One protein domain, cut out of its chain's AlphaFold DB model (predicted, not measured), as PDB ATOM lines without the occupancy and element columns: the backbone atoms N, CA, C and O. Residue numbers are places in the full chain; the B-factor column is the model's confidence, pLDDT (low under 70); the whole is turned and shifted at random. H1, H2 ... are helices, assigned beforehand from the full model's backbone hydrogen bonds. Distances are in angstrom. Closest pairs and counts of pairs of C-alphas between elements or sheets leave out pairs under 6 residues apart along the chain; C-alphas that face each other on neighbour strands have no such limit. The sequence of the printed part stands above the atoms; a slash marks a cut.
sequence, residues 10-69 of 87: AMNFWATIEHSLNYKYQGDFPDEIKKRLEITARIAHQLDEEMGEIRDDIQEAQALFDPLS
ATOM      1  N   ALA A  10     231.730 194.033 195.494       94.12
ATOM      2  CA  ALA A  10     231.333 195.364 195.044       94.12
ATOM      3  C   ALA A  10     231.930 196.467 195.935       94.12
ATOM      4  O   ALA A  10     232.499 197.432 195.417       94.12
ATOM      5  N   MET A  11     231.917 196.285 197.262       93.31
ATOM      6  CA  MET A  11     232.588 197.194 198.202       93.31
ATOM      7  C   MET A  11     234.096 197.272 197.949       93.31
ATOM      8  O   MET A  11     234.668 198.362 197.955       93.31
ATOM      9  N   ASN A  12     234.756 196.132 197.716       94.81
ATOM     10  CA  ASN A  12     236.192 196.118 197.437       94.81
ATOM     11  C   ASN A  12     236.531 196.854 196.131       94.81
ATOM     12  O   ASN A  12     237.484 197.634 196.083       94.81
ATOM     13  N   PHE A  13     235.734 196.633 195.086       93.88
ATOM     14  CA  PHE A  13     235.893 197.316 193.808       93.88
ATOM     15  C   PHE A  13     235.736 198.834 193.953       93.88
ATOM     16  O   PHE A  13     236.620 199.587 193.537       93.88
ATOM     17  N   TRP A  14     234.663 199.284 194.611       94.88
ATOM     18  CA  TRP A  14     234.422 200.705 194.849       94.88
ATOM     19  C   TRP A  14     235.551 201.349 195.668       94.88
ATOM     20  O   TRP A  14     236.111 202.360 195.243       94.88
ATOM     21  N   ALA A  15     235.953 200.728 196.783       94.06
ATOM     22  CA  ALA A  15     236.999 201.254 197.662       94.06
ATOM     23  C   ALA A  15     238.367 201.341 196.968       94.06
ATOM     24  O   ALA A  15     239.132 202.270 197.210       94.06
ATOM     25  N   THR A  16     238.680 200.394 196.079       95.19
ATOM     26  CA  THR A  16     239.936 200.420 195.314       95.19
ATOM     27  C   THR A  16     239.982 201.619 194.361       95.19
ATOM     28  O   THR A  16     241.018 202.280 194.236       95.19
ATOM     29  N   ILE A  17     238.861 201.925 193.698       93.25
ATOM     30  CA  ILE A  17     238.755 203.072 192.787       93.25
ATOM     31  C   ILE A  17     238.785 204.385 193.568       93.25
ATOM     32  O   ILE A  17     239.537 205.286 193.198       93.25
ATOM     33  N   GLU A  18     237.999 204.487 194.643       93.25
ATOM     34  CA  GLU A  18     237.968 205.664 195.513       93.25
ATOM     35  C   GLU A  18     239.369 205.984 196.038       93.25
ATOM     36  O   GLU A  18     239.851 207.098 195.837       93.25
ATOM     37  N   HIS A  19     240.082 204.980 196.554       93.00
ATOM     38  CA  HIS A  19     241.431 205.153 197.076       93.00
ATOM     39  C   HIS A  19     242.421 205.604 195.993       93.00
ATOM     40  O   HIS A  19     243.209 206.529 196.203       93.00
ATOM     41  N   SER A  20     242.358 204.988 194.808       92.12
ATOM     42  CA  SER A  20     243.215 205.353 193.672       92.12
ATOM     43  C   SER A  20     242.985 206.801 193.230       92.12
ATOM     44  O   SER A  20     243.936 207.530 192.929       92.12
ATOM     45  N   LEU A  21     241.725 207.244 193.204       90.25
ATOM     46  CA  LEU A  21     241.377 208.627 192.889       90.25
ATOM     47  C   LEU A  21     241.813 209.572 194.009       90.25
ATOM     48  O   LEU A  21     242.384 210.619 193.720       90.25
ATOM     49  N   ASN A  22     241.604 209.195 195.269       89.69
ATOM     50  CA  ASN A  22     241.979 210.003 196.421       89.69
ATOM     51  C   ASN A  22     243.483 210.289 196.429       89.69
ATOM     52  O   ASN A  22     243.905 211.430 196.605       89.69
ATOM     53  N   TYR A  23     244.289 209.265 196.135       89.31
ATOM     54  CA  TYR A  23     245.734 209.400 195.979       89.31
ATOM     55  C   TYR A  23     246.109 210.365 194.843       89.31
ATOM     56  O   TYR A  23     246.978 211.217 195.010       89.31
ATOM     57  N   LYS A  24     245.430 210.274 193.691       90.12
ATOM     58  CA  LYS A  24     245.701 211.128 192.523       90.12
ATOM     59  C   LYS A  24     245.320 212.596 192.745       90.12
ATOM     60  O   LYS A  24     246.039 213.478 192.285       90.12
ATOM     61  N   TYR A  25     244.191 212.849 193.402       90.00
ATOM     62  CA  TYR A  25     243.639 214.192 193.617       90.00
ATOM     63  C   TYR A  25     244.016 214.796 194.979       90.00
ATOM     64  O   TYR A  25     243.603 215.909 195.283       90.00
ATOM     65  N   GLN A  26     244.803 214.086 195.796       88.06
ATOM     66  CA  GLN A  26     245.212 214.514 197.140       88.06
ATOM     67  C   GLN A  26     244.023 214.903 198.042       88.06
ATOM     68  O   GLN A  26     244.123 215.812 198.862       88.06
ATOM     69  N   GLY A  27     242.884 214.225 197.877       79.31
ATOM     70  CA  GLY A  27     241.647 214.511 198.613       79.31
ATOM     71  C   GLY A  27     240.762 215.616 198.039       79.31
ATOM     72  O   GLY A  27     239.607 215.717 198.453       79.31
ATOM     73  N   ASP A  28     241.230 216.396 197.058       86.25
ATOM     74  CA  ASP A  28     240.427 217.459 196.446       86.25
ATOM     75  C   ASP A  28     239.872 217.044 195.080       86.25
ATOM     76  O   ASP A  28     240.407 217.337 194.007       86.25
ATOM     77  N   PHE A  29     238.789 216.272 195.125       85.62
ATOM     78  CA  PHE A  29     238.142 215.787 193.913       85.62
ATOM     79  C   PHE A  29     237.300 216.886 193.244       85.62
ATOM     80  O   PHE A  29     236.541 217.577 193.932       85.62
ATOM     81  N   PRO A  30     237.292 216.951 191.901       92.00
ATOM     82  CA  PRO A  30     236.268 217.686 191.167       92.00
ATOM     83  C   PRO A  30     234.863 217.204 191.560       92.00
ATOM     84  O   PRO A  30     234.639 215.996 191.693       92.00
ATOM     85  N   ASP A  31     233.905 218.122 191.691       91.88
ATOM     86  CA  ASP A  31     232.545 217.805 192.165       91.88
ATOM     87  C   ASP A  31     231.839 216.737 191.319       91.88
ATOM     88  O   ASP A  31     231.107 215.895 191.843       91.88
ATOM     89  N   GLU A  32     232.104 216.708 190.013       92.75
ATOM     90  CA  GLU A  32     231.576 215.676 189.119       92.75
ATOM     91  C   GLU A  32     232.051 214.269 189.519       92.75
ATOM     92  O   GLU A  32     231.263 213.323 189.536       92.75
ATOM     93  N   ILE A  33     233.328 214.123 189.888       91.94
ATOM     94  CA  ILE A  33     233.902 212.841 190.308       91.94
ATOM     95  C   ILE A  33     233.337 212.421 191.664       91.94
ATOM     96  O   ILE A  33     232.959 211.259 191.806       91.94
ATOM     97  N   LYS A  34     233.196 213.354 192.620       91.56
ATOM     98  CA  LYS A  34     232.545 213.078 193.916       91.56
ATOM     99  C   LYS A  34     231.138 212.528 193.703       91.56
ATOM    100  O   LYS A  34     230.807 211.458 194.207       91.56
ATOM    101  N   LYS A  35     230.346 213.208 192.869       95.44
ATOM    102  CA  LYS A  35     228.971 212.807 192.562       95.44
ATOM    103  C   LYS A  35     228.905 211.438 191.884       95.44
ATOM    104  O   LYS A  35     228.045 210.626 192.211       95.44
ATOM    105  N   ARG A  36     229.816 211.147 190.951       95.19
ATOM    106  CA  ARG A  36     229.882 209.830 190.299       95.19
ATOM    107  C   ARG A  36     230.266 208.721 191.280       95.19
ATOM    108  O   ARG A  36     229.668 207.646 191.221       95.19
ATOM    109  N   LEU A  37     231.222 208.971 192.176       93.69
ATOM    110  CA  LEU A  37     231.617 208.025 193.222       93.69
ATOM    111  C   LEU A  37     230.464 207.733 194.184       93.69
ATOM    112  O   LEU A  37     230.217 206.566 194.475       93.69
ATOM    113  N   GLU A  38     229.723 208.760 194.598       94.81
ATOM    114  CA  GLU A  38     228.531 208.626 195.443       94.81
ATOM    115  C   GLU A  38     227.438 207.785 194.765       94.81
ATOM    116  O   GLU A  38     226.920 206.836 195.353       94.81
ATOM    117  N   ILE A  39     227.123 208.073 193.497       96.25
ATOM    118  CA  ILE A  39     226.143 207.292 192.725       96.25
ATOM    119  C   ILE A  39     226.592 205.832 192.611       96.25
ATOM    120  O   ILE A  39     225.795 204.920 192.812       96.25
ATOM    121  N   THR A  40     227.873 205.605 192.322       95.00
ATOM    122  CA  THR A  40     228.413 204.248 192.167       95.00
ATOM    123  C   THR A  40     228.390 203.491 193.495       95.00
ATOM    124  O   THR A  40     228.088 202.304 193.494       95.00
ATOM    125  N   ALA A  41     228.641 204.167 194.622       95.56
ATOM    126  CA  ALA A  41     228.537 203.573 195.955       95.56
ATOM    127  C   ALA A  41     227.118 203.058 196.222       95.56
ATOM    128  O   ALA A  41     226.936 201.933 196.678       95.56
ATOM    129  N   ARG A  42     226.107 203.865 195.873       96.62
ATOM    130  CA  ARG A  42     224.698 203.485 196.019       96.62
ATOM    131  C   ARG A  42     224.330 202.288 195.147       96.62
ATOM    132  O   ARG A  42     223.662 201.386 195.631       96.62
ATOM    133  N   ILE A  43     224.790 202.258 193.897       95.88
ATOM    134  CA  ILE A  43     224.541 201.131 192.984       95.88
ATOM    135  C   ILE A  43     225.224 199.856 193.492       95.88
ATOM    136  O   ILE A  43     224.620 198.791 193.469       95.88
ATOM    137  N   ALA A  44     226.470 199.958 193.961       94.62
ATOM    138  CA  ALA A  44     227.198 198.826 194.527       94.62
ATOM    139  C   ALA A  44     226.484 198.255 195.760       94.62
ATOM    140  O   ALA A  44     226.374 197.042 195.888       94.62
ATOM    141  N   HIS A  45     225.956 199.128 196.622       95.62
ATOM    142  CA  HIS A  45     225.168 198.713 197.778       95.62
ATOM    143  C   HIS A  45     223.891 197.974 197.368       95.62
ATOM    144  O   HIS A  45     223.674 196.865 197.836       95.62
ATOM    145  N   GLN A  46     223.112 198.542 196.441       97.19
ATOM    146  CA  GLN A  46     221.893 197.902 195.933       97.19
ATOM    147  C   GLN A  46     222.185 196.547 195.283       97.19
ATOM    148  O   GLN A  46     221.461 195.586 195.500       97.19
ATOM    149  N   LEU A  47     223.275 196.445 194.517       96.12
ATOM    150  CA  LEU A  47     223.704 195.176 193.933       96.12
ATOM    151  C   LEU A  47     223.991 194.119 195.009       96.12
ATOM    152  O   LEU A  47     223.603 192.966 194.843       96.12
ATOM    153  N   ASP A  48     224.684 194.497 196.084       96.88
ATOM    154  CA  ASP A  48     224.973 193.580 197.189       96.88
ATOM    155  C   ASP A  48     223.696 193.162 197.940       96.88
ATOM    156  O   ASP A  48     223.605 192.007 198.353       96.88
ATOM    157  N   GLU A  49     222.717 194.064 198.098       97.31
ATOM    158  CA  GLU A  49     221.410 193.753 198.699       97.31
ATOM    159  C   GLU A  49     220.643 192.721 197.863       97.31
ATOM    160  O   GLU A  49     220.316 191.651 198.371       97.31
ATOM    161  N   GLU A  50     220.466 192.977 196.565       97.69
ATOM    162  CA  GLU A  50     219.766 192.072 195.638       97.69
ATOM    163  C   GLU A  50     220.441 190.693 195.564       97.69
ATOM    164  O   GLU A  50     219.792 189.649 195.583       97.69
ATOM    165  N   MET A  51     221.778 190.655 195.530       96.69
ATOM    166  CA  MET A  51     222.524 189.391 195.571       96.69
ATOM    167  C   MET A  51     222.382 188.672 196.918       96.69
ATOM    168  O   MET A  51     222.498 187.444 196.977       96.69
ATOM    169  N   GLY A  52     222.149 189.420 197.999       96.38
ATOM    170  CA  GLY A  52     221.803 188.885 199.308       96.38
ATOM    171  C   GLY A  52     220.459 188.168 199.292       96.38
ATOM    172  O   GLY A  52     220.408 187.008 199.694       96.38
ATOM    173  N   GLU A  53     219.425 188.815 198.756       97.31
ATOM    174  CA  GLU A  53     218.078 188.243 198.628       97.31
ATOM    175  C   GLU A  53     218.083 186.982 197.755       97.31
ATOM    176  O   GLU A  53     217.610 185.931 198.181       97.31
ATOM    177  N   ILE A  54     218.744 187.024 196.591       96.38
ATOM    178  CA  ILE A  54     218.880 185.853 195.707       96.38
ATOM    179  C   ILE A  54     219.542 184.676 196.434       96.38
ATOM    180  O   ILE A  54     219.171 183.516 196.234       96.38
ATOM    181  N   ARG A  55     220.558 184.939 197.265       94.94
ATOM    182  CA  ARG A  55     221.220 183.885 198.044       94.94
ATOM    183  C   ARG A  55     220.254 183.263 199.048       94.94
ATOM    184  O   ARG A  55     220.280 182.042 199.210       94.94
ATOM    185  N   ASP A  56     219.451 184.080 199.714       95.06
ATOM    186  CA  ASP A  56     218.501 183.620 200.723       95.06
ATOM    187  C   ASP A  56     217.389 182.775 200.069       95.06
ATOM    188  O   ASP A  56     217.127 181.662 200.533       95.06
ATOM    189  N   ASP A  57     216.871 183.193 198.909       94.56
ATOM    190  CA  ASP A  57     215.915 182.416 198.101       94.56
ATOM    191  C   ASP A  57     216.477 181.044 197.685       94.56
ATOM    192  O   ASP A  57     215.800 180.014 197.762       94.56
ATOM    193  N   ILE A  58     217.746 180.995 197.253       93.31
ATOM    194  CA  ILE A  58     218.417 179.736 196.889       93.31
ATOM    195  C   ILE A  58     218.528 178.809 198.104       93.31
ATOM    196  O   ILE A  58     218.330 177.598 197.970       93.31
ATOM    197  N   GLN A  59     218.854 179.353 199.278       92.06
ATOM    198  CA  GLN A  59     218.963 178.572 200.510       92.06
ATOM    199  C   GLN A  59     217.608 178.011 200.943       92.06
ATOM    200  O   GLN A  59     217.534 176.835 201.308       92.06
ATOM    201  N   GLU A  60     216.538 178.803 200.853       91.00
ATOM    202  CA  GLU A  60     215.179 178.338 201.132       91.00
ATOM    203  C   GLU A  60     214.771 177.212 200.174       91.00
ATOM    204  O   GLU A  60     214.334 176.145 200.614       91.00
ATOM    205  N   ALA A  61     214.998 177.395 198.869       89.38
ATOM    206  CA  ALA A  61     214.713 176.369 197.872       89.38
ATOM    207  C   ALA A  61     215.471 175.067 198.175       89.38
ATOM    208  O   ALA A  61     214.865 173.997 198.218       89.38
ATOM    209  N   GLN A  62     216.779 175.135 198.445       84.94
ATOM    210  CA  GLN A  62     217.584 173.958 198.802       84.94
ATOM    211  C   GLN A  62     217.074 173.263 200.073       84.94
ATOM    212  O   GLN A  62     216.970 172.033 200.095       84.94
ATOM    213  N   ALA A  63     216.696 174.027 201.101       83.81
ATOM    214  CA  ALA A  63     216.151 173.488 202.345       83.81
ATOM    215  C   ALA A  63     214.810 172.762 202.146       83.81
ATOM    216  O   ALA A  63     214.534 171.794 202.854       83.81
ATOM    217  N   LEU A  64     213.993 173.175 201.173       76.06
ATOM    218  CA  LEU A  64     212.749 172.482 200.817       76.06
ATOM    219  C   LEU A  64     213.000 171.137 200.109       76.06
ATOM    220  O   LEU A  64     212.200 170.210 200.257       76.06
ATOM    221  N   PHE A  65     214.109 170.992 199.377       67.62
ATOM    222  CA  PHE A  65     214.450 169.754 198.664       67.62
ATOM    223  C   PHE A  65     215.174 168.700 199.535       67.62
ATOM    224  O   PHE A  65     215.073 167.504 199.245       67.62
ATOM    225  N   ASP A  66     215.859 169.093 200.616       63.16
ATOM    226  CA  ASP A  66     216.746 168.197 201.392       63.16
ATOM    227  C   ASP A  66     216.084 167.252 202.451       63.16
ATOM    228  O   ASP A  66     216.709 166.265 202.842       63.16
ATOM    229  N   PRO A  67     214.811 167.379 202.893       56.78
ATOM    230  CA  PRO A  67     214.188 166.361 203.758       56.78
ATOM    231  C   PRO A  67     213.308 165.334 203.020       56.78
ATOM    232  O   PRO A  67     213.045 164.259 203.562       56.78
ATOM    233  N   LEU A  68     212.845 165.620 201.797       56.41
ATOM    234  CA  LEU A  68     211.919 164.743 201.054       56.41
ATOM    235  C   LEU A  68     212.637 163.675 200.214       56.41
ATOM    236  O   LEU A  68     212.170 162.538 200.157       56.41
ATOM    237  N   SER A  69     213.802 163.991 199.638       54.75
ATOM    238  CA  SER A  69     214.581 163.032 198.835       54.75
ATOM    239  C   SER A  69     215.117 161.855 199.670       54.75
ATOM    240  O   SER A  69     215.162 160.716 199.209       54.75
TER     241      SER A  69
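Overview. This is residues 10 to 69 of the 87 residues of the protein "GTP pyrophosphokinase" of Streptococcus pneumoniae (UniProt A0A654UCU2). A short helix, H1, and a long one, H2, make a lopsided helical hairpin, side by side and running opposite ways at a shallow tilt of 14 degrees. Residues 49 to 69, of which 49 to 65 belong to H2, stick out well past the hairpin and make much of the length. The printed part has 60 residues with two named helices, H1 then H2, and no named strand: all helix. It is extended, with a radius of gyration of the C-alphas of 18.5 A, a rod spanning 60 by 17 by 8 A.

Arrangement. H1, residues 10 to 25, and H2, residues 31 to 65, touch, and H2 touches H1 with residues 37 to 48 alone. Their closest C-alphas, those of Ala 10 and Ala 44, are 5.4 A apart. The two run opposite ways at a shallow tilt of 14 degrees, a helical hairpin. In H1 and H2 every O i to N i+4 pair is within hydrogen-bond range.

Along the chain. H1 begins at C-alpha 10 (231.333, 195.364, 195.044) and is 22.5 A long. H2 measures 51.8 A from C-alpha 31 (232.545, 217.805, 192.165) to C-alpha 65 (214.450, 169.754, 198.664).

Size, cuts and confidence. The C-alphas farthest apart, of Asp 28 and Ser 69, are 60.3 A apart. The link from H1 to H2 is tight, and the printed part has no cut. Residues 65 to 69 have pLDDT under 70.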